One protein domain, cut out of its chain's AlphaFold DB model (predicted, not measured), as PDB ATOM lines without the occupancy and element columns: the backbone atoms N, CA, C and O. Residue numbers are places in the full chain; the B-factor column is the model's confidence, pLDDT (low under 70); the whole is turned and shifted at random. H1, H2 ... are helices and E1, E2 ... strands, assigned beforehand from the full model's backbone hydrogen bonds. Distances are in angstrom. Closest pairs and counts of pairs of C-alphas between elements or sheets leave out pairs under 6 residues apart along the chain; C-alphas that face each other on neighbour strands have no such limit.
ATOM      1  N   LYS A  18      41.850 108.821  -3.971       34.62
ATOM      2  CA  LYS A  18      40.831 109.638  -4.640       34.62
ATOM      3  C   LYS A  18      39.472 108.932  -4.660       34.62
ATOM      4  O   LYS A  18      38.477 109.566  -4.328       34.62
ATOM      5  N   THR A  19      39.442 107.623  -4.927       34.88
ATOM      6  CA  THR A  19      38.220 106.810  -4.819       34.88
ATOM      7  C   THR A  19      37.742 106.638  -3.380       34.88
ATOM      8  O   THR A  19      36.540 106.629  -3.160       34.88
ATOM      9  N   ASP A  20      38.629 106.568  -2.385       34.06
ATOM     10  CA  ASP A  20      38.244 106.478  -0.969       34.06
ATOM     11  C   ASP A  20      37.719 107.816  -0.426       34.06
ATOM     12  O   ASP A  20      36.781 107.830   0.369       34.06
ATOM     13  N   ILE A  21      38.250 108.954  -0.893       46.09
ATOM     14  CA  ILE A  21      37.730 110.299  -0.591       46.09
ATOM     15  C   ILE A  21      36.384 110.537  -1.299       46.09
ATOM     16  O   ILE A  21      35.465 111.097  -0.698       46.09
ATOM     17  N   GLU A  22      36.234 110.095  -2.550       41.38
ATOM     18  CA  GLU A  22      34.966 110.160  -3.292       41.38
ATOM     19  C   GLU A  22      33.906 109.215  -2.684       41.38
ATOM     20  O   GLU A  22      32.770 109.640  -2.471       41.38
ATOM     21  N   ASN A  23      34.280 107.999  -2.262       39.22
ATOM     22  CA  ASN A  23      33.404 107.054  -1.548       39.22
ATOM     23  C   ASN A  23      33.067 107.514  -0.116       39.22
ATOM     24  O   ASN A  23      31.952 107.305   0.362       39.22
ATOM     25  N   SER A  24      33.999 108.178   0.576       47.53
ATOM     26  CA  SER A  24      33.770 108.803   1.887       47.53
ATOM     27  C   SER A  24      32.765 109.955   1.806       47.53
ATOM     28  O   SER A  24      31.952 110.109   2.720       47.53
ATOM     29  N   LYS A  25      32.787 110.745   0.724       50.44
ATOM     30  CA  LYS A  25      31.800 111.808   0.475       50.44
ATOM     31  C   LYS A  25      30.437 111.251   0.065       50.44
ATOM     32  O   LYS A  25      29.427 111.750   0.564       50.44
ATOM     33  N   ALA A  26      30.410 110.196  -0.752       48.12
ATOM     34  CA  ALA A  26      29.184 109.501  -1.153       48.12
ATOM     35  C   ALA A  26      28.426 108.874   0.035       48.12
ATOM     36  O   ALA A  26      27.207 108.777   0.000       48.12
ATOM     37  N   ASN A  27      29.124 108.521   1.120       53.53
ATOM     38  CA  ASN A  27      28.519 108.004   2.356       53.53
ATOM     39  C   ASN A  27      28.387 109.052   3.477       53.53
ATOM     40  O   ASN A  27      28.120 108.699   4.629       53.53
ATOM     41  N   SER A  28      28.589 110.339   3.183       77.50
ATOM     42  CA  SER A  28      28.387 111.386   4.185       77.50
ATOM     43  C   SER A  28      26.897 111.554   4.508       77.50
ATOM     44  O   SER A  28      26.025 111.409   3.652       77.50
ATOM     45  N   TRP A  29      26.577 111.898   5.757       85.81
ATOM     46  CA  TRP A  29      25.187 112.151   6.147       85.81
ATOM     47  C   TRP A  29      24.588 113.352   5.389       85.81
ATOM     48  O   TRP A  29      23.397 113.343   5.094       85.81
ATOM     49  N   ASN A  30      25.418 114.326   4.993       88.38
ATOM     50  CA  ASN A  30      25.046 115.441   4.115       88.38
ATOM     51  C   ASN A  30      24.601 114.955   2.734       88.38
ATOM     52  O   ASN A  30      23.553 115.371   2.239       88.38
ATOM     53  N   HIS A  31      25.360 114.034   2.130       86.75
ATOM     54  CA  HIS A  31      24.973 113.396   0.876       86.75
ATOM     55  C   HIS A  31      23.624 112.681   1.015       86.75
ATOM     56  O   HIS A  31      22.741 112.873   0.182       86.75
ATOM     57  N   ASN A  32      23.410 111.949   2.114       84.56
ATOM     58  CA  ASN A  32      22.130 111.289   2.380       84.56
ATOM     59  C   ASN A  32      20.968 112.284   2.532       84.56
ATOM     60  O   ASN A  32      19.895 112.039   1.983       84.56
ATOM     61  N   VAL A  33      21.174 113.426   3.205       88.94
ATOM     62  CA  VAL A  33      20.186 114.522   3.238       88.94
ATOM     63  C   VAL A  33      19.855 114.963   1.815       88.94
ATOM     64  O   VAL A  33      18.684 115.028   1.451       88.94
ATOM     65  N   ALA A  34      20.867 115.222   0.986       88.56
ATOM     66  CA  ALA A  34      20.655 115.685  -0.380       88.56
ATOM     67  C   ALA A  34      19.893 114.670  -1.244       88.56
ATOM     68  O   ALA A  34      18.944 115.052  -1.926       88.56
ATOM     69  N   VAL A  35      20.241 113.383  -1.168       83.44
ATOM     70  CA  VAL A  35      19.525 112.301  -1.865       83.44
ATOM     71  C   VAL A  35      18.054 112.266  -1.447       83.44
ATOM     72  O   VAL A  35      17.169 112.222  -2.302       83.44
ATOM     73  N   LYS A  36      17.776 112.357  -0.140       86.62
ATOM     74  CA  LYS A  36      16.407 112.387   0.389       86.62
ATOM     75  C   LYS A  36      15.620 113.593  -0.119       86.62
ATOM     76  O   LYS A  36      14.517 113.428  -0.636       86.62
ATOM     77  N   LEU A  37      16.206 114.788  -0.073       89.69
ATOM     78  CA  LEU A  37      15.559 116.007  -0.567       89.69
ATOM     79  C   LEU A  37      15.335 115.988  -2.094       89.69
ATOM     80  O   LEU A  37      14.298 116.451  -2.573       89.69
ATOM     81  N   ILE A  38      16.272 115.432  -2.875       84.69
ATOM     82  CA  ILE A  38      16.138 115.296  -4.336       84.69
ATOM     83  C   ILE A  38      14.969 114.378  -4.689       84.69
ATOM     84  O   ILE A  38      14.142 114.774  -5.516       84.69
ATOM     85  N   ASN A  39      14.878 113.223  -4.027       81.19
ATOM     86  CA  ASN A  39      13.854 112.202  -4.270       81.19
ATOM     87  C   ASN A  39      12.471 112.579  -3.719       81.19
ATOM     88  O   ASN A  39      11.502 111.861  -3.944       81.19
ATOM     89  N   GLY A  40      12.369 113.696  -2.994       81.56
ATOM     90  CA  GLY A  40      11.133 114.109  -2.341       81.56
ATOM     91  C   GLY A  40      10.872 113.387  -1.018       81.56
ATOM     92  O   GLY A  40       9.818 113.575  -0.430       81.56
ATOM     93  N   ASP A  41      11.811 112.626  -0.465       81.81
ATOM     94  CA  ASP A  41      11.709 112.110   0.906       81.81
ATOM     95  C   ASP A  41      12.029 113.240   1.918       81.81
ATOM     96  O   ASP A  41      12.966 113.154   2.714       81.81
ATOM     97  N   ILE A  42      11.282 114.352   1.856       88.44
ATOM     98  CA  ILE A  42      11.583 115.596   2.584       88.44
ATOM     99  C   ILE A  42      11.675 115.354   4.085       88.44
ATOM    100  O   ILE A  42      12.620 115.811   4.726       88.44
ATOM    101  N   ALA A  43      10.726 114.610   4.650       86.00
ATOM    102  CA  ALA A  43      10.722 114.338   6.076       86.00
ATOM    103  C   ALA A  43      11.977 113.592   6.527       86.00
ATOM    104  O   ALA A  43      12.597 114.028   7.488       86.00
ATOM    105  N   ASP A  44      12.396 112.545   5.815       81.81
ATOM    106  CA  ASP A  44      13.627 111.808   6.122       81.81
ATOM    107  C   ASP A  44      14.861 112.720   6.038       81.81
ATOM    108  O   ASP A  44      15.759 112.637   6.874       81.81
ATOM    109  N   GLY A  45      14.904 113.633   5.060       87.25
ATOM    110  CA  GLY A  45      15.959 114.645   4.972       87.25
ATOM    111  C   GLY A  45      15.990 115.571   6.195       87.25
ATOM    112  O   GLY A  45      17.060 115.852   6.739       87.25
ATOM    113  N   ILE A  46      14.820 115.998   6.676       88.88
ATOM    114  CA  ILE A  46      14.680 116.819   7.887       88.88
ATOM    115  C   ILE A  46      15.010 116.017   9.161       88.88
ATOM    116  O   ILE A  46      15.655 116.571  10.055       88.88
ATOM    117  N   VAL A  47      14.668 114.721   9.233       83.50
ATOM    118  CA  VAL A  47      15.119 113.800  10.300       83.50
ATOM    119  C   VAL A  47      16.636 113.798  10.359       83.50
ATOM    120  O   VAL A  47      17.206 114.042  11.417       83.50
ATOM    121  N   LEU A  48      17.300 113.573   9.223       83.94
ATOM    122  CA  LEU A  48      18.756 113.500   9.164       83.94
ATOM    123  C   LEU A  48      19.412 114.817   9.593       83.94
ATOM    124  O   LEU A  48      20.381 114.795  10.352       83.94
ATOM    125  N   LEU A  49      18.871 115.965   9.171       86.56
ATOM    126  CA  LEU A  49      19.332 117.274   9.644       86.56
ATOM    127  C   LEU A  49      19.142 117.430  11.158       86.56
ATOM    128  O   LEU A  49      20.040 117.923  11.838       86.56
ATOM    129  N   SER A  50      18.003 117.004  11.705       83.38
ATOM    130  CA  SER A  50      17.738 117.049  13.146       83.38
ATOM    131  C   SER A  50      18.698 116.155  13.937       83.38
ATOM    132  O   SER A  50      19.331 116.627  14.881       83.38
ATOM    133  N   ASP A  51      18.851 114.892  13.536       80.81
ATOM    134  CA  ASP A  51      19.663 113.883  14.233       80.81
ATOM    135  C   ASP A  51      21.151 114.271  14.277       80.81
ATOM    136  O   ASP A  51      21.861 113.935  15.226       80.81
ATOM    137  N   ASN A  52      21.610 115.053  13.295       81.06
ATOM    138  CA  ASN A  52      22.972 115.583  13.230       81.06
ATOM    139  C   ASN A  52      23.135 116.974  13.876       81.06
ATOM    140  O   ASN A  52      24.177 117.608  13.721       81.06
ATOM    141  N   ASN A  53      22.146 117.459  14.639       83.19
ATOM    142  CA  ASN A  53      22.131 118.805  15.228       83.19
ATOM    143  C   ASN A  53      22.334 119.918  14.185       83.19
ATOM    144  O   ASN A  53      22.972 120.931  14.481       83.19
ATOM    145  N   SER A  54      21.776 119.745  12.994       92.00
ATOM    146  CA  SER A  54      21.859 120.675  11.867       92.00
ATOM    147  C   SER A  54      20.522 121.308  11.504       92.00
ATOM    148  O   SER A  54      20.461 122.119  10.588       92.00
ATOM    149  N   LEU A  55      19.461 121.008  12.250       92.25
ATOM    150  CA  LEU A  55      18.202 121.740  12.208       92.25
ATOM    151  C   LEU A  55      18.169 122.775  13.348       92.25
ATOM    152  O   LEU A  55      18.488 122.458  14.499       92.25
ATOM    153  N   ARG A  56      17.829 124.025  13.029       89.25
ATOM    154  CA  ARG A  56      17.776 125.161  13.958       89.25
ATOM    155  C   ARG A  56      16.405 125.817  13.887       89.25
ATOM    156  O   ARG A  56      15.944 126.165  12.803       89.25
ATOM    157  N   ALA A  57      15.779 125.961  15.047       86.12
ATOM    158  CA  ALA A  57      14.458 126.538  15.201       86.12
ATOM    159  C   ALA A  57      14.542 127.731  16.149       86.12
ATOM    160  O   ALA A  57      14.997 127.571  17.282       86.12
ATOM    161  N   ASP A  58      14.053 128.886  15.709       87.12
ATOM    162  CA  ASP A  58      13.878 130.067  16.559       87.12
ATOM    163  C   ASP A  58      12.430 130.560  16.490       87.12
ATOM    164  O   ASP A  58      11.649 130.109  15.645       87.12
ATOM    165  N   ASN A  59      12.020 131.476  17.369       77.81
ATOM    166  CA  ASN A  59      10.620 131.903  17.397       77.81
ATOM    167  C   ASN A  59      10.294 132.800  16.199       77.81
ATOM    168  O   ASN A  59       9.233 132.654  15.596       77.81
ATOM    169  N   THR A  60      11.207 133.701  15.832       83.94
ATOM    170  CA  THR A  60      10.999 134.706  14.778       83.94
ATOM    171  C   THR A  60      12.046 134.625  13.671       83.94
ATOM    172  O   THR A  60      13.181 134.208  13.887       83.94
ATOM    173  N   LEU A  61      11.697 135.110  12.473       91.75
ATOM    174  CA  LEU A  61      12.634 135.205  11.347       91.75
ATOM    175  C   LEU A  61      13.907 135.991  11.708       91.75
ATOM    176  O   LEU A  61      15.008 135.617  11.312       91.75
ATOM    177  N   LYS A  62      13.760 137.075  12.478       90.75
ATOM    178  CA  LYS A  62      14.885 137.906  12.920       90.75
ATOM    179  C   LYS A  62      15.853 137.120  13.806       90.75
ATOM    180  O   LYS A  62      17.061 137.262  13.645       90.75
ATOM    181  N   GLU A  63      15.337 136.308  14.725       86.50
ATOM    182  CA  GLU A  63      16.163 135.446  15.576       86.50
ATOM    183  C   GLU A  63      16.909 134.405  14.741       86.50
ATOM    184  O   GLU A  63      18.125 134.303  14.882       86.50
ATOM    185  N   SER A  64      16.236 133.739  13.796       92.62
ATOM    186  CA  SER A  64      16.893 132.776  12.902       92.62
ATOM    187  C   SER A  64      17.982 133.403  12.039       92.62
ATOM    188  O   SER A  64      19.060 132.828  11.912       92.62
ATOM    189  N   ILE A  65      17.755 134.600  11.489       95.62
ATOM    190  CA  ILE A  65      18.789 135.335  10.745       95.62
ATOM    191  C   ILE A  65      19.970 135.683  11.660       95.62
ATOM    192  O   ILE A  65      21.121 135.499  11.268       95.62
ATOM    193  N   ASN A  66      19.711 136.154  12.882       92.06
ATOM    194  CA  ASN A  66      20.768 136.492  13.835       92.06
ATOM    195  C   ASN A  66      21.591 135.264  14.239       92.06
ATOM    196  O   ASN A  66      22.819 135.344  14.270       92.06
ATOM    197  N   GLN A  67      20.932 134.137  14.517       94.06
ATOM    198  CA  GLN A  67      21.593 132.886  14.873       94.06
ATOM    199  C   GLN A  67      22.408 132.337  13.697       94.06
ATOM    200  O   GLN A  67      23.565 131.963  13.881       94.06
ATOM    201  N   LEU A  68      21.854 132.367  12.482       98.06
ATOM    202  CA  LEU A  68      22.557 131.995  11.254       98.06
ATOM    203  C   LEU A  68      23.811 132.847  11.055       98.06
ATOM    204  O   LEU A  68      24.895 132.311  10.838       98.06
ATOM    205  N   ILE A  69      23.688 134.169  11.168       96.75
ATOM    206  CA  ILE A  69      24.822 135.087  11.034       96.75
ATOM    207  C   ILE A  69      25.849 134.836  12.143       96.75
ATOM    208  O   ILE A  69      27.046 134.881  11.879       96.75
ATOM    209  N   ASN A  70      25.423 134.552  13.374       95.69
ATOM    210  CA  ASN A  70      26.337 134.209  14.460       95.69
ATOM    211  C   ASN A  70      27.116 132.917  14.169       95.69
ATOM    212  O   ASN A  70      28.335 132.882  14.337       95.69
ATOM    213  N   ASP A  71      26.447 131.875  13.687       96.50
ATOM    214  CA  ASP A  71      27.106 130.624  13.311       96.50
ATOM    215  C   ASP A  71      28.038 130.827  12.103       96.50
ATOM    216  O   ASP A  71      29.125 130.249  12.056       96.50
ATOM    217  N   TRP A  72      27.663 131.699  11.160       97.62
ATOM    218  CA  TRP A  72      28.511 132.107  10.039       97.62
ATOM    219  C   TRP A  72      29.769 132.839  10.501       97.62
ATOM    220  O   TRP A  72      30.857 132.534  10.018       97.62
ATOM    221  N   LYS A  73      29.656 133.760  11.466       95.62
ATOM    222  CA  LYS A  73      30.797 134.492  12.050       95.62
ATOM    223  C   LYS A  73      31.794 133.547  12.716       95.62
ATOM    224  O   LYS A  73      32.996 133.698  12.525       95.62
ATOM    225  N   ASN A  74      31.281 132.557  13.445       95.69
ATOM    226  CA  ASN A  74      32.071 131.595  14.214       95.69
ATOM    227  C   ASN A  74      32.529 130.371  13.400       95.69
ATOM    228  O   ASN A  74      33.061 129.416  13.968       95.69
ATOM    229  N   SER A  75      32.324 130.370  12.081       95.88
ATOM    230  CA  SER A  75      32.781 129.279  11.224       95.88
ATOM    231  C   SER A  75      34.307 129.168  11.216       95.88
ATOM    232  O   SER A  75      35.030 130.165  11.187       95.88
ATOM    233  N   LYS A  76      34.789 127.922  11.191       95.94
ATOM    234  CA  LYS A  76      36.214 127.581  11.069       95.94
ATOM    235  C   LYS A  76      36.740 127.640   9.630       95.94
ATOM    236  O   LYS A  76      37.938 127.493   9.428       95.94
ATOM    237  N   PHE A  77      35.854 127.734   8.639       95.56
ATOM    238  CA  PHE A  77      36.221 127.685   7.222       95.56
ATOM    239  C   PHE A  77      36.570 129.068   6.692       95.56
ATOM    240  O   PHE A  77      36.122 130.059   7.249       95.56
ATOM    241  N   GLU A  78      37.319 129.175   5.603       93.75
ATOM    242  CA  GLU A  78      37.615 130.479   4.999       93.75
ATOM    243  C   GLU A  78      36.361 131.145   4.423       93.75
ATOM    244  O   GLU A  78      35.383 130.475   4.098       93.75
ATOM    245  N   LEU A  79      36.388 132.471   4.257       92.06
ATOM    246  CA  LEU A  79      35.243 133.246   3.755       92.06
ATOM    247  C   LEU A  79      34.691 132.698   2.427       92.06
ATOM    248  O   LEU A  79      33.480 132.603   2.247       92.06
ATOM    249  N   GLN A  80      35.585 132.310   1.516       92.19
ATOM    250  CA  GLN A  80      35.238 131.738   0.214       92.19
ATOM    251  C   GLN A  80      34.575 130.354   0.307       92.19
ATOM    252  O   GLN A  80      33.855 129.973  -0.608       92.19
ATOM    253  N   ASP A  81      34.768 129.620   1.405       93.75
ATOM    254  CA  ASP A  81      34.235 128.268   1.606       93.75
ATOM    255  C   ASP A  81      32.865 128.270   2.314       93.75
ATOM    256  O   ASP A  81      32.265 127.207   2.493       93.75
ATOM    257  N   ARG A  82      32.360 129.447   2.709       95.06
ATOM    258  CA  ARG A  82      31.062 129.633   3.374       95.06
ATOM    259  C   ARG A  82      30.014 130.115   2.368       95.06
ATOM    260  O   ARG A  82      30.307 130.972   1.536       95.06
ATOM    261  N   LEU A  83      28.780 129.625   2.467       95.06
ATOM    262  CA  LEU A  83      27.665 130.110   1.647       95.06
ATOM    263  C   LEU A  83      26.343 130.072   2.402       95.06
ATOM    264  O   LEU A  83      26.005 129.077   3.039       95.06
ATOM    265  N   ILE A  84      25.569 131.146   2.268       96.94
ATOM    266  CA  ILE A  84      24.202 131.210   2.775       96.94
ATOM    267  C   ILE A  84      23.217 131.098   1.614       96.94
ATOM    268  O   ILE A  84      23.384 131.718   0.564       96.94
ATOM    269  N   ILE A  85      22.176 130.306   1.818       94.94
ATOM    270  CA  ILE A  85      21.086 130.069   0.886       94.94
ATOM    271  C   ILE A  85      19.802 130.550   1.558       94.94
ATOM    272  O   ILE A  85      19.487 130.107   2.660       94.94
ATOM    273  N   ALA A  86      19.084 131.470   0.924       94.38
ATOM    274  CA  ALA A  86      17.835 132.039   1.430       94.38
ATOM    275  C   ALA A  86      16.964 132.516   0.259       94.38
ATOM    276  O   ALA A  86      17.453 132.622  -0.865       94.38
ATOM    277  N   ASP A  87      15.695 132.847   0.503       91.00
ATOM    278  CA  ASP A  87      14.874 133.513  -0.513       91.00
ATOM    279  C   ASP A  87      15.452 134.886  -0.917       91.00
ATOM    280  O   ASP A  87      16.401 135.396  -0.319       91.00
ATOM    281  N   HIS A  88      14.907 135.489  -1.977       89.38
ATOM    282  CA  HIS A  88      15.492 136.686  -2.581       89.38
ATOM    283  C   HIS A  88      15.598 137.868  -1.613       89.38
ATOM    284  O   HIS A  88      16.651 138.504  -1.528       89.38
ATOM    285  N   VAL A 188      19.999 130.880  -5.470       80.62
ATOM    286  CA  VAL A 188      20.395 129.762  -6.321       80.62
ATOM    287  C   VAL A 188      21.903 129.825  -6.473       80.62
ATOM    288  O   VAL A 188      22.482 130.908  -6.618       80.62
ATOM    289  N   CYS A 189      22.544 128.669  -6.438       75.81
ATOM    290  CA  CYS A 189      23.965 128.520  -6.719       75.81
ATOM    291  C   CYS A 189      24.201 127.480  -7.813       75.81
ATOM    292  O   CYS A 189      23.378 126.585  -8.013       75.81
ATOM    293  N   ASN A 190      25.341 127.577  -8.497       78.31
ATOM    294  CA  ASN A 190      25.780 126.574  -9.457       78.31
ATOM    295  C   ASN A 190      26.782 125.609  -8.783       78.31
ATOM    296  O   ASN A 190      27.890 126.034  -8.450       78.31
ATOM    297  N   PRO A 191      26.434 124.322  -8.577       69.50
ATOM    298  CA  PRO A 191      27.303 123.340  -7.916       69.50
ATOM    299  C   PRO A 191      28.629 123.095  -8.632       69.50
ATOM    300  O   PRO A 191      29.584 122.659  -7.995       69.50
ATOM    301  N   GLN A 192      28.720 123.410  -9.923       67.94
ATOM    302  CA  GLN A 192      29.948 123.238 -10.696       67.94
ATOM    303  C   GLN A 192      30.994 124.318 -10.392       67.94
ATOM    304  O   GLN A 192      32.188 124.049 -10.477       67.94
ATOM    305  N   THR A 193      30.558 125.525 -10.023       67.31
ATOM    306  CA  THR A 193      31.433 126.695  -9.834       67.31
ATOM    307  C   THR A 193      31.578 127.110  -8.370       67.31
ATOM    308  O   THR A 193      32.365 128.000  -8.054       67.31
ATOM    309  N   ALA A 194      30.838 126.476  -7.455       68.94
ATOM    310  CA  ALA A 194      30.798 126.849  -6.045       68.94
ATOM    311  C   ALA A 194      30.889 125.634  -5.117       68.94
ATOM    312  O   ALA A 194      29.947 125.304  -4.406       68.94
ATOM    313  N   VAL A 195      32.059 125.000  -5.048       79.50
ATOM    314  CA  VAL A 195      32.327 124.046  -3.963       79.50
ATOM    315  C   VAL A 195      32.400 124.827  -2.648       79.50
ATOM    316  O   VAL A 195      33.252 125.700  -2.486       79.50
ATOM    317  N   LYS A 196      31.479 124.544  -1.722       90.38
ATOM    318  CA  LYS A 196      31.388 125.193  -0.405       90.38
ATOM    319  C   LYS A 196      31.471 124.144   0.688       90.38
ATOM    320  O   LYS A 196      30.918 123.058   0.544       90.38
ATOM    321  N   LYS A 197      32.171 124.469   1.773       93.12
ATOM    322  CA  LYS A 197      32.362 123.566   2.913       93.12
ATOM    323  C   LYS A 197      31.365 123.837   4.031       93.12
ATOM    324  O   LYS A 197      30.967 122.881   4.686       93.12
ATOM    325  N   ASP A 198      30.952 125.089   4.232       95.50
ATOM    326  CA  ASP A 198      29.982 125.480   5.265       95.50
ATOM    327  C   ASP A 198      28.754 126.130   4.625       95.50
ATOM    328  O   ASP A 198      28.835 127.235   4.080       95.50
ATOM    329  N   VAL A 199      27.626 125.426   4.654       95.81
ATOM    330  CA  VAL A 199      26.385 125.840   3.992       95.81
ATOM    331  C   VAL A 199      25.298 126.112   5.026       95.81
ATOM    332  O   VAL A 199      24.975 125.274   5.867       95.81
ATOM    333  N   TYR A 200      24.687 127.287   4.934       97.56
ATOM    334  CA  TYR A 200      23.616 127.729   5.821       97.56
ATOM    335  C   TYR A 200      22.359 127.942   4.993       97.56
ATOM    336  O   TYR A 200      22.358 128.762   4.083       97.56
ATOM    337  N   VAL A 201      21.288 127.227   5.297       96.81
ATOM    338  CA  VAL A 201      20.017 127.331   4.580       96.81
ATOM    339  C   VAL A 201      19.009 128.008   5.491       96.81
ATOM    340  O   VAL A 201      18.717 127.490   6.562       96.81
ATOM    341  N   LEU A 202      18.472 129.153   5.091       97.00
ATOM    342  CA  LEU A 202      17.355 129.794   5.771       97.00
ATOM    343  C   LEU A 202      16.064 129.467   5.026       97.00
ATOM    344  O   LEU A 202      15.882 129.874   3.880       97.00
ATOM    345  N   HIS A 203      15.161 128.768   5.704       94.25
ATOM    346  CA  HIS A 203      13.805 128.549   5.228       94.25
ATOM    347  C   HIS A 203      12.867 129.609   5.797       94.25
ATOM    348  O   HIS A 203      12.741 129.757   7.018       94.25
ATOM    349  N   ASN A 204      12.155 130.300   4.910       89.88
ATOM    350  CA  ASN A 204      11.071 131.188   5.288       89.88
ATOM    351  C   ASN A 204       9.892 131.057   4.316       89.88
ATOM    352  O   ASN A 204      10.061 131.076   3.101       89.88
ATOM    353  N   ASN A 205       8.683 130.959   4.873       77.81
ATOM    354  CA  ASN A 205       7.424 131.162   4.156       77.81
ATOM    355  C   ASN A 205       7.225 130.331   2.862       77.81
ATOM    356  O   ASN A 205       6.915 130.883   1.808       77.81
ATOM    357  N   GLY A 206       7.359 129.003   2.936       72.38
ATOM    358  CA  GLY A 206       6.914 128.107   1.852       72.38
ATOM    359  C   GLY A 206       7.818 128.025   0.619       72.38
ATOM    360  O   GLY A 206       7.463 127.339  -0.333       72.38
ATOM    361  N   VAL A 207       8.977 128.686   0.619       76.12
ATOM    362  CA  VAL A 207       9.952 128.568  -0.473       76.12
ATOM    363  C   VAL A 207      10.658 127.212  -0.382       76.12
ATOM    364  O   VAL A 207      11.181 126.847   0.667       76.12
ATOM    365  N   GLY A 208      10.658 126.449  -1.475       79.44
ATOM    366  CA  GLY A 208      11.365 125.171  -1.553       79.44
ATOM    367  C   GLY A 208      12.882 125.337  -1.625       79.44
ATOM    368  O   GLY A 208      13.402 126.416  -1.907       79.44
ATOM    369  N   ILE A 209      13.614 124.242  -1.416       81.81
ATOM    370  CA  ILE A 209      15.060 124.219  -1.657       81.81
ATOM    371  C   ILE A 209      15.296 123.760  -3.098       81.81
ATOM    372  O   ILE A 209      15.007 122.618  -3.451       81.81
ATOM    373  N   GLU A 210      15.839 124.653  -3.924       82.19
ATOM    374  CA  GLU A 210      16.180 124.366  -5.322       82.19
ATOM    375  C   GLU A 210      17.158 123.192  -5.464       82.19
ATOM    376  O   GLU A 210      18.041 122.991  -4.628       82.19
ATOM    377  N   SER A 211      17.060 122.429  -6.557       77.94
ATOM    378  CA  SER A 211      17.893 121.229  -6.767       77.94
ATOM    379  C   SER A 211      19.393 121.527  -6.750       77.94
ATOM    380  O   SER A 211      20.180 120.752  -6.204       77.94
ATOM    381  N   SER A 212      19.797 122.674  -7.295       74.50
ATOM    382  CA  SER A 212      21.192 123.107  -7.298       74.50
ATOM    383  C   SER A 212      21.693 123.467  -5.893       74.50
ATOM    384  O   SER A 212      22.842 123.177  -5.560       74.50
ATOM    385  N   ASN A 213      20.819 123.999  -5.034       85.62
ATOM    386  CA  ASN A 213      21.098 124.237  -3.618       85.62
ATOM    387  C   ASN A 213      21.189 122.913  -2.844       85.62
ATOM    388  O   ASN A 213      22.081 122.750  -2.014       85.62
ATOM    389  N   ILE A 214      20.323 121.936  -3.147       87.50
ATOM    390  CA  ILE A 214      20.396 120.595  -2.545       87.50
ATOM    391  C   ILE A 214      21.729 119.914  -2.889       87.50
ATOM    392  O   ILE A 214      22.351 119.295  -2.025       87.50
ATOM    393  N   SER A 215      22.226 120.081  -4.117       84.88
ATOM    394  CA  SER A 215      23.555 119.584  -4.486       84.88
ATOM    395  C   SER A 215      24.674 120.207  -3.642       84.88
ATOM    396  O   SER A 215      25.641 119.512  -3.336       84.88
ATOM    397  N   MET A 216      24.561 121.479  -3.242       87.12
ATOM    398  CA  MET A 216      25.536 122.094  -2.330       87.12
ATOM    399  C   MET A 216      25.478 121.494  -0.941       87.12
ATOM    400  O   MET A 216      26.522 121.205  -0.367       87.12
ATOM    401  N   ILE A 217      24.266 121.281  -0.422       90.00
ATOM    402  CA  ILE A 217      24.057 120.620   0.867       90.00
ATOM    403  C   ILE A 217      24.771 119.266   0.871       90.00
ATOM    404  O   ILE A 217      25.517 118.983   1.801       90.00
ATOM    405  N   GLY A 218      24.605 118.475  -0.192       87.38
ATOM    406  CA  GLY A 218      25.201 117.143  -0.301       87.38
ATOM    407  C   GLY A 218      26.728 117.121  -0.346       87.38
ATOM    408  O   GLY A 218      27.336 116.164   0.125       87.38
ATOM    409  N   ASN A 219      27.345 118.171  -0.891       87.31
ATOM    410  CA  ASN A 219      28.796 118.267  -1.061       87.31
ATOM    411  C   ASN A 219      29.508 119.020   0.073       87.31
ATOM    412  O   ASN A 219      30.742 119.014   0.123       87.31
ATOM    413  N   ALA A 220      28.753 119.675   0.956       91.50
ATOM    414  CA  ALA A 220      29.300 120.442   2.064       91.50
ATOM    415  C   ALA A 220      29.924 119.540   3.137       91.50
ATOM    416  O   ALA A 220      29.538 118.385   3.323       91.50
ATOM    417  N   GLU A 221      30.866 120.089   3.902       91.44
ATOM    418  CA  GLU A 221      31.374 119.449   5.120       91.44
ATOM    419  C   GLU A 221      30.447 119.717   6.313       91.44
ATOM    420  O   GLU A 221      30.287 118.872   7.192       91.44
ATOM    421  N   GLN A 222      29.819 120.893   6.345       93.12
ATOM    422  CA  GLN A 222      28.850 121.305   7.351       93.12
ATOM    423  C   GLN A 222      27.641 121.938   6.671       93.12
ATOM    424  O   GLN A 222      27.778 122.807   5.813       93.12
ATOM    425  N   VAL A 223      26.453 121.515   7.094       95.06
ATOM    426  CA  VAL A 223      25.188 122.130   6.697       95.06
ATOM    427  C   VAL A 223      24.356 122.436   7.928       95.06
ATOM    428  O   VAL A 223      24.358 121.664   8.889       95.06
ATOM    429  N   ARG A 224      23.640 123.558   7.908       96.00
ATOM    430  CA  ARG A 224      22.616 123.899   8.901       96.00
ATOM    431  C   ARG A 224      21.393 124.476   8.199       96.00
ATOM    432  O   ARG A 224      21.545 125.358   7.360       96.00
ATOM    433  N   LEU A 225      20.201 124.004   8.553       97.00
ATOM    434  CA  LEU A 225      18.920 124.559   8.121       97.00
ATOM    435  C   LEU A 225      18.281 125.318   9.284       97.00
ATOM    436  O   LEU A 225      18.048 124.743  10.347       97.00
ATOM    437  N   TYR A 226      17.989 126.593   9.065       96.44
ATOM    438  CA  TYR A 226      17.354 127.507  10.003       96.44
ATOM    439  C   TYR A 226      15.921 127.756   9.565       96.44
ATOM    440  O   TYR A 226      15.667 128.045   8.396       96.44
ATOM    441  N   TYR A 227      14.990 127.677  10.504       93.06
ATOM    442  CA  TYR A 227      13.599 128.034  10.280       93.06
ATOM    443  C   TYR A 227      13.032 128.745  11.506       93.06
ATOM    444  O   TYR A 227      13.545 128.606  12.617       93.06
ATOM    445  N   ASN A 228      11.935 129.477  11.307       89.06
ATOM    446  CA  ASN A 228      11.266 130.190  12.387       89.06
ATOM    447  C   ASN A 228       9.847 129.673  12.641       89.06
ATOM    448  O   ASN A 228       9.057 129.493  11.713       89.06
ATOM    449  N   VAL A 229       9.516 129.483  13.916       83.00
ATOM    450  CA  VAL A 229       8.232 128.954  14.390       83.00
ATOM    451  C   VAL A 229       7.077 129.906  14.076       83.00
ATOM    452  O   VAL A 229       5.957 129.455  13.872       83.00
ATOM    453  N   GLN A 230       7.306 131.212  13.961       83.38
ATOM    454  CA  GLN A 230       6.255 132.144  13.549       83.38
ATOM    455  C   GLN A 230       5.731 131.849  12.131       83.38
ATOM    456  O   GLN A 230       4.519 131.871  11.915       83.38
ATOM    457  N   ALA A 231       6.618 131.552  11.175       86.75
ATOM    458  CA  ALA A 231       6.248 131.251   9.792       86.75
ATOM    459  C   ALA A 231       5.925 129.767   9.565       86.75
ATOM    460  O   ALA A 231       5.057 129.439   8.753       86.75
ATOM    461  N   THR A 232       6.609 128.857  10.265       83.12
ATOM    462  CA  THR A 232       6.419 127.415  10.069       83.12
ATOM    463  C   THR A 232       5.514 126.778  11.106       83.12
ATOM    464  O   THR A 232       5.035 125.695  10.858       83.12
ATOM    465  N   LYS A 233       5.232 127.395  12.254       79.44
ATOM    466  CA  LYS A 233       4.502 126.829  13.413       79.44
ATOM    467  C   LYS A 233       5.207 125.683  14.142       79.44
ATOM    468  O   LYS A 233       5.106 125.613  15.360       79.44
ATOM    469  N   ASN A 234       5.835 124.755  13.429       77.12
ATOM    470  CA  ASN A 234       6.502 123.565  13.962       77.12
ATOM    471  C   ASN A 234       7.300 122.860  12.846       77.12
ATOM    472  O   ASN A 234       7.240 123.252  11.677       77.12
ATOM    473  N   VAL A 235       8.032 121.797  13.192       82.94
ATOM    474  CA  VAL A 235       8.826 121.031  12.212       82.94
ATOM    475  C   VAL A 235       7.965 120.291  11.178       82.94
ATOM    476  O   VAL A 235       8.367 120.142  10.028       82.94
ATOM    477  N   ALA A 236       6.752 119.866  11.533       82.94
ATOM    478  CA  ALA A 236       5.868 119.173  10.595       82.94
ATOM    479  C   ALA A 236       5.359 120.088   9.484       82.94
ATOM    480  O   ALA A 236       5.313 119.703   8.322       82.94
ATOM    481  N   ASN A 237       5.001 121.313   9.843       85.06
ATOM    482  CA  ASN A 237       4.585 122.330   8.896       85.06
ATOM    483  C   ASN A 237       5.776 122.858   8.072       85.06
ATOM    484  O   ASN A 237       5.574 123.247   6.928       85.06
ATOM    485  N   LEU A 238       7.012 122.822   8.594       89.88
ATOM    486  CA  LEU A 238       8.218 123.001   7.771       89.88
ATOM    487  C   LEU A 238       8.325 121.902   6.701       89.88
ATOM    488  O   LEU A 238       8.528 122.216   5.531       89.88
ATOM    489  N   ILE A 239       8.174 120.632   7.094       89.44
ATOM    490  CA  ILE A 239       8.193 119.494   6.162       89.44
ATOM    491  C   ILE A 239       7.109 119.676   5.099       89.44
ATOM    492  O   ILE A 239       7.414 119.603   3.919       89.44
ATOM    493  N   GLU A 240       5.878 119.988   5.508       86.50
ATOM    494  CA  GLU A 240       4.751 120.249   4.607       86.50
ATOM    495  C   GLU A 240       5.059 121.380   3.614       86.50
ATOM    496  O   GLU A 240       4.858 121.215   2.417       86.50
ATOM    497  N   GLN A 241       5.606 122.506   4.084       90.00
ATOM    498  CA  GLN A 241       5.992 123.629   3.224       90.00
ATOM    499  C   GLN A 241       7.041 123.232   2.175       90.00
ATOM    500  O   GLN A 241       6.891 123.561   1.000       90.00
ATOM    501  N   LEU A 242       8.090 122.515   2.588       90.06
ATOM    502  CA  LEU A 242       9.152 122.052   1.691       90.06
ATOM    503  C   LEU A 242       8.654 120.985   0.705       90.06
ATOM    504  O   LEU A 242       9.055 120.985  -0.459       90.06
ATOM    505  N   SER A 243       7.766 120.107   1.164       87.38
ATOM    506  CA  SER A 243       7.076 119.097   0.365       87.38
ATOM    507  C   SER A 243       6.216 119.719  -0.727       87.38
ATOM    508  O   SER A 243       6.411 119.404  -1.897       87.38
ATOM    509  N   THR A 244       5.320 120.645  -0.376       85.56
ATOM    510  CA  THR A 244       4.440 121.313  -1.346       85.56
ATOM    511  C   THR A 244       5.252 122.042  -2.408       85.56
ATOM    512  O   THR A 244       5.033 121.832  -3.597       85.56
ATOM    513  N   ALA A 245       6.268 122.807  -2.000       83.81
ATOM    514  CA  ALA A 245       7.133 123.505  -2.946       83.81
ATOM    515  C   ALA A 245       7.883 122.543  -3.886       83.81
ATOM    516  O   ALA A 245       8.075 122.835  -5.068       83.81
ATOM    517  N   LYS A 246       8.292 121.368  -3.384       82.69
ATOM    518  CA  LYS A 246       8.906 120.319  -4.203       82.69
ATOM    519  C   LYS A 246       7.906 119.748  -5.209       82.69
ATOM    520  O   LYS A 246       8.261 119.634  -6.380       82.69
ATOM    521  N   THR A 247       6.683 119.436  -4.791       77.75
ATOM    522  CA  THR A 247       5.623 118.937  -5.679       77.75
ATOM    523  C   THR A 247       5.276 119.954  -6.764       77.75
ATOM    524  O   THR A 247       5.268 119.595  -7.938       77.75
ATOM    525  N   ASP A 248       5.113 121.234  -6.424       76.44
ATOM    526  CA  ASP A 248       4.861 122.303  -7.402       76.44
ATOM    527  C   ASP A 248       5.999 122.406  -8.437       76.44
ATOM    528  O   ASP A 248       5.769 122.569  -9.641       76.44
ATOM    529  N   SER A 249       7.249 122.235  -7.993       75.44
ATOM    530  CA  SER A 249       8.423 122.232  -8.875       75.44
ATOM    531  C   SER A 249       8.508 121.010  -9.807       75.44
ATOM    532  O   SER A 249       9.146 121.100 -10.857       75.44
ATOM    533  N   ILE A 250       7.901 119.878  -9.428       71.56
ATOM    534  CA  ILE A 250       7.852 118.641 -10.227       71.56
ATOM    535  C   ILE A 250       6.658 118.676 -11.181       71.56
ATOM    536  O   ILE A 250       6.835 118.417 -12.365       71.56
ATOM    537  N   ASN A 251       5.471 119.052 -10.702       67.12
ATOM    538  CA  ASN A 251       4.248 119.131 -11.508       67.12
ATOM    539  C   ASN A 251       4.357 120.181 -12.623       67.12
ATOM    540  O   ASN A 251       3.749 120.038 -13.678       67.12
ATOM    541  N   SER A 252       5.166 121.223 -12.421       64.31
ATOM    542  CA  SER A 252       5.526 122.168 -13.487       64.31
ATOM    543  C   SER A 252       6.478 121.583 -14.542       64.31
ATOM    544  O   SER A 252       6.705 122.230 -15.565       64.31
ATOM    545  N   ALA A 261       3.023 107.845  -4.287       59.53
ATOM    546  CA  ALA A 261       3.674 107.065  -3.232       59.53
ATOM    547  C   ALA A 261       4.537 107.947  -2.312       59.53
ATOM    548  O   ALA A 261       4.565 107.736  -1.095       59.53
ATOM    549  N   ASN A 262       5.208 108.949  -2.882       62.69
ATOM    550  CA  ASN A 262       6.016 109.900  -2.125       62.69
ATOM    551  C   ASN A 262       5.138 110.895  -1.357       62.69
ATOM    552  O   ASN A 262       5.408 111.146  -0.185       62.69
ATOM    553  N   GLU A 263       4.039 111.368  -1.947       64.38
ATOM    554  CA  GLU A 263       3.051 112.206  -1.256       64.38
ATOM    555  C   GLU A 263       2.472 111.511  -0.017       64.38
ATOM    556  O   GLU A 263       2.426 112.100   1.064       64.38
ATOM    557  N   VAL A 264       2.104 110.228  -0.129       63.06
ATOM    558  CA  VAL A 264       1.590 109.452   1.011       63.06
ATOM    559  C   VAL A 264       2.640 109.327   2.121       63.06
ATOM    560  O   VAL A 264       2.314 109.518   3.296       63.06
ATOM    561  N   ARG A 265       3.908 109.053   1.779       65.38
ATOM    562  CA  ARG A 265       5.010 108.967   2.760       65.38
ATOM    563  C   ARG A 265       5.290 110.309   3.435       65.38
ATOM    564  O   ARG A 265       5.472 110.360   4.654       65.38
ATOM    565  N   GLN A 266       5.298 111.397   2.672       67.75
ATOM    566  CA  GLN A 266       5.508 112.751   3.186       67.75
ATOM    567  C   GLN A 266       4.365 113.187   4.108       67.75
ATOM    568  O   GLN A 266       4.605 113.712   5.193       67.75
ATOM    569  N   TYR A 267       3.117 112.906   3.729       67.06
ATOM    570  CA  TYR A 267       1.967 113.224   4.565       67.06
ATOM    571  C   TYR A 267       2.025 112.466   5.896       67.06
ATOM    572  O   TYR A 267       1.897 113.065   6.962       67.06
ATOM    573  N   GLN A 268       2.282 111.155   5.862       65.62
ATOM    574  CA  GLN A 268       2.389 110.339   7.076       65.62
ATOM    575  C   GLN A 268       3.522 110.806   7.996       65.62
ATOM    576  O   GLN A 268       3.340 110.899   9.211       65.62
ATOM    577  N   SER A 269       4.681 111.133   7.431       66.38
ATOM    578  CA  SER A 269       5.828 111.606   8.202       66.38
ATOM    579  C   SER A 269       5.597 112.997   8.797       66.38
ATOM    580  O   SER A 269       5.868 113.182   9.984       66.38
ATOM    581  N   ALA A 270       4.993 113.938   8.063       66.00
ATOM    582  CA  ALA A 270       4.564 115.223   8.616       66.00
ATOM    583  C   ALA A 270       3.547 115.039   9.761       66.00
ATOM    584  O   ALA A 270       3.686 115.663  10.811       66.00
ATOM    585  N   GLN A 271       2.571 114.132   9.632       63.97
ATOM    586  CA  GLN A 271       1.633 113.834  10.725       63.97
ATOM    587  C   GLN A 271       2.325 113.225  11.949       63.97
ATOM    588  O   GLN A 271       2.014 113.604  13.082       63.97
ATOM    589  N   ASN A 272       3.293 112.328  11.743       63.94
ATOM    590  CA  ASN A 272       4.101 111.774  12.828       63.94
ATOM    591  C   ASN A 272       4.877 112.886  13.535       63.94
ATOM    592  O   ASN A 272       4.748 113.035  14.746       63.94
ATOM    593  N   TYR A 273       5.588 113.733  12.789       63.22
ATOM    594  CA  TYR A 273       6.279 114.893  13.342       63.22
ATOM    595  C   TYR A 273       5.353 115.835  14.098       63.22
ATOM    596  O   TYR A 273       5.706 116.286  15.180       63.22
ATOM    597  N   ARG A 274       4.151 116.092  13.583       60.00
ATOM    598  CA  ARG A 274       3.174 116.982  14.213       60.00
ATOM    599  C   ARG A 274       2.696 116.420  15.544       60.00
ATOM    600  O   ARG A 274       2.619 117.147  16.530       60.00
ATOM    601  N   LYS A 275       2.406 115.117  15.571       51.84
ATOM    602  CA  LYS A 275       2.082 114.381  16.794       51.84
ATOM    603  C   LYS A 275       3.251 114.476  17.775       51.84
ATOM    604  O   LYS A 275       3.044 114.795  18.937       51.84
ATOM    605  N   ASN A 276       4.475 114.282  17.303       55.34
ATOM    606  CA  ASN A 276       5.667 114.311  18.140       55.34
ATOM    607  C   ASN A 276       5.941 115.680  18.722       55.34
ATOM    608  O   ASN A 276       6.147 115.758  19.921       55.34
ATOM    609  N   ASP A 277       5.913 116.740  17.921       52.84
ATOM    610  CA  ASP A 277       6.201 118.103  18.369       52.84
ATOM    611  C   ASP A 277       5.149 118.573  19.386       52.84
ATOM    612  O   ASP A 277       5.486 119.140  20.425       52.84
ATOM    613  N   TYR A 278       3.881 118.193  19.176       45.16
ATOM    614  CA  TYR A 278       2.799 118.387  20.147       45.16
ATOM    615  C   TYR A 278       3.054 117.666  21.486       45.16
ATOM    616  O   TYR A 278       2.686 118.178  22.541       45.16
ATOM    617  N   TYR A 279       3.731 116.513  21.469       44.19
ATOM    618  CA  TYR A 279       4.121 115.755  22.667       44.19
ATOM    619  C   TYR A 279       5.582 115.983  23.127       44.19
ATOM    620  O   TYR A 279       5.994 115.359  24.106       44.19
ATOM    621  N   SER A 280       6.402 116.805  22.450       47.62
ATOM    622  CA  SER A 280       7.871 116.829  22.639       47.62
ATOM    623  C   SER A 280       8.438 118.122  23.234       47.62
ATOM    624  O   SER A 280       9.658 118.237  23.360       47.62
ATOM    625  N   ASN A 281       7.605 119.047  23.704       44.62
ATOM    626  CA  ASN A 281       8.080 120.296  24.306       44.62
ATOM    627  C   ASN A 281       8.265 120.257  25.834       44.62
ATOM    628  O   ASN A 281       7.769 121.124  26.548       44.62
ATOM    629  N   SER A 282       9.092 119.337  26.347       55.72
ATOM    630  CA  SER A 282       9.939 119.703  27.493       55.72
ATOM    631  C   SER A 282      11.257 118.914  27.533       55.72
ATOM    632  O   SER A 282      11.305 117.687  27.423       55.72
TER     633      SER A 282
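AT A GLANCE: This is residues 18 to 88, 188 to 252 and 261 to 282 of the 403 residues of the protein "Conjugal transfer protein TraI" of Orientia tsutsugamushi (UniProt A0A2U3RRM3). A twisted, fully parallel sheet of four strands forms the core, covered on one face by the lengthwise helix H4 and on the other by H5, with the helical hairpin H2 and H3 packed beyond; H2 packs on H5. Two long helices, H7 and H8, stand side by side near the end toward which the strands run, and residues 18 to 24 of H1 stick out as a free arm. The printed part has 158 residues, with eight named helices and four named strands in the order H1 H2 H3 E1 H4 E2 E3 H5 E4 H6 H7 H8, and the class is mixed, helices and strands. The sheet runs E1 E4 E3 E2. The whole is compact, with a radius of gyration of the C-alphas of 15.3 A and spans of 43 by 36 by 32 A.

IN THESE COORDINATES: H1, residues 18 to 26, begins at C-alpha 18, (40.831, 109.638, -4.640). H2 is residues 29 to 39, 15.4 A long, and H3 is residues 42 to 51, 14.3 A. E1 is residues 55 to 58, followed by H4, residues 61 to 73, 18.2 A, beginning at (12.634, 135.205, 11.347). E2 is residues 82 to 85 and E3 residues 198 to 203, 16.5 A. H5 is residues 211 to 219, E4 residues 222 to 228, 20.3 A, and H6 residues 229 to 232. H7, residues 235 to 251, measures 24.2 A, and H8, residues 261 to 279, measures 27.3 A and ends at C-alpha 279, (4.121, 115.755, 22.667).

HOW THE PARTS SIT: In the sheet E1 and E2 are edge strands, and it is only just strongly twisted, its C-alphas lying up to 4.5 A off the best plane. E1 and E4 are parallel at 31 degrees, with N 56 and O 225 at 2.8 A. E4 and E3 are parallel at 19 degrees, with N 201 and O 224 at 2.8 A. E3 and E2 are parallel at 16 degrees, with N 85 and O 200 at 2.7 A. The arrangement has three layers, helices on both faces of the sheet: H4 and H5 lie on opposite faces. H4 has a height over the sheet of 8.0 A and runs along the strands over E4 and E3, at 3 degrees to E4 on the local plane; its closest C-alphas to E4 are those of Leu 61 and Asn 228, 5.3 A apart. H5, at a height of 10.0 A, lies over E3 and only just over E2, with 3 of its C-alphas, and runs slantwise at 35 degrees to E3 on the local plane. E3, H5, E4 form a strand-helix-strand unit, two parallel neighbour strands with a helix between them along the chain, and E1, H4, E2 form a split one, with E4 and E3 between its strands; both crossovers are right-handed. H2 touches H5 at a shallow tilt of 20 degrees, opposite ways, the C-alphas of His 31 and Gly 218 being closest at 3.9 A. H2 and H3, a hairpin, touch at Val 33 and Gly 45, with C-alphas 4.6 A apart. H3 is the hub, touching three helices, and H3, H7 and H8 form an up-and-down bundle, each helix running against the one before. H7 and H8 touch at a shallow tilt of 16 degrees, with the C-alphas of Ala 236 and Ala 270 closest at 4.6 A. H3 touches residues 239 to 243 of H7 alone, the C-alphas of Ala 43 and Ile 239 being closest at 5.7 A, and residues 266 to 270 of H8 alone, those of Ala 43 and Ser 269 being closest at 6.0 A. H6 only grazes the sheet; H1 is not on it. Every O i to N i+4 pair is within hydrogen-bond range in H1, H2, H3, H4, H5, H7 and H8, while H6 is too short for one.

THE WHOLE: The farthest C-alphas are those of Lys 18 and Tyr 278, 46.2 A apart. Residues 89 to 187 are not printed, and C-alphas 88 and 188 are 9.3 A apart across that cut; residues 253 to 260 are not printed either, with C-alphas 252 and 261 being 18.3 A apart. Of the links that are printed whole none is long. The mean pLDDT of the printed part is 80.1, and this model is under 70 at residues 18 to 27, 191 to 194, 251 to 252 and 261 to 282.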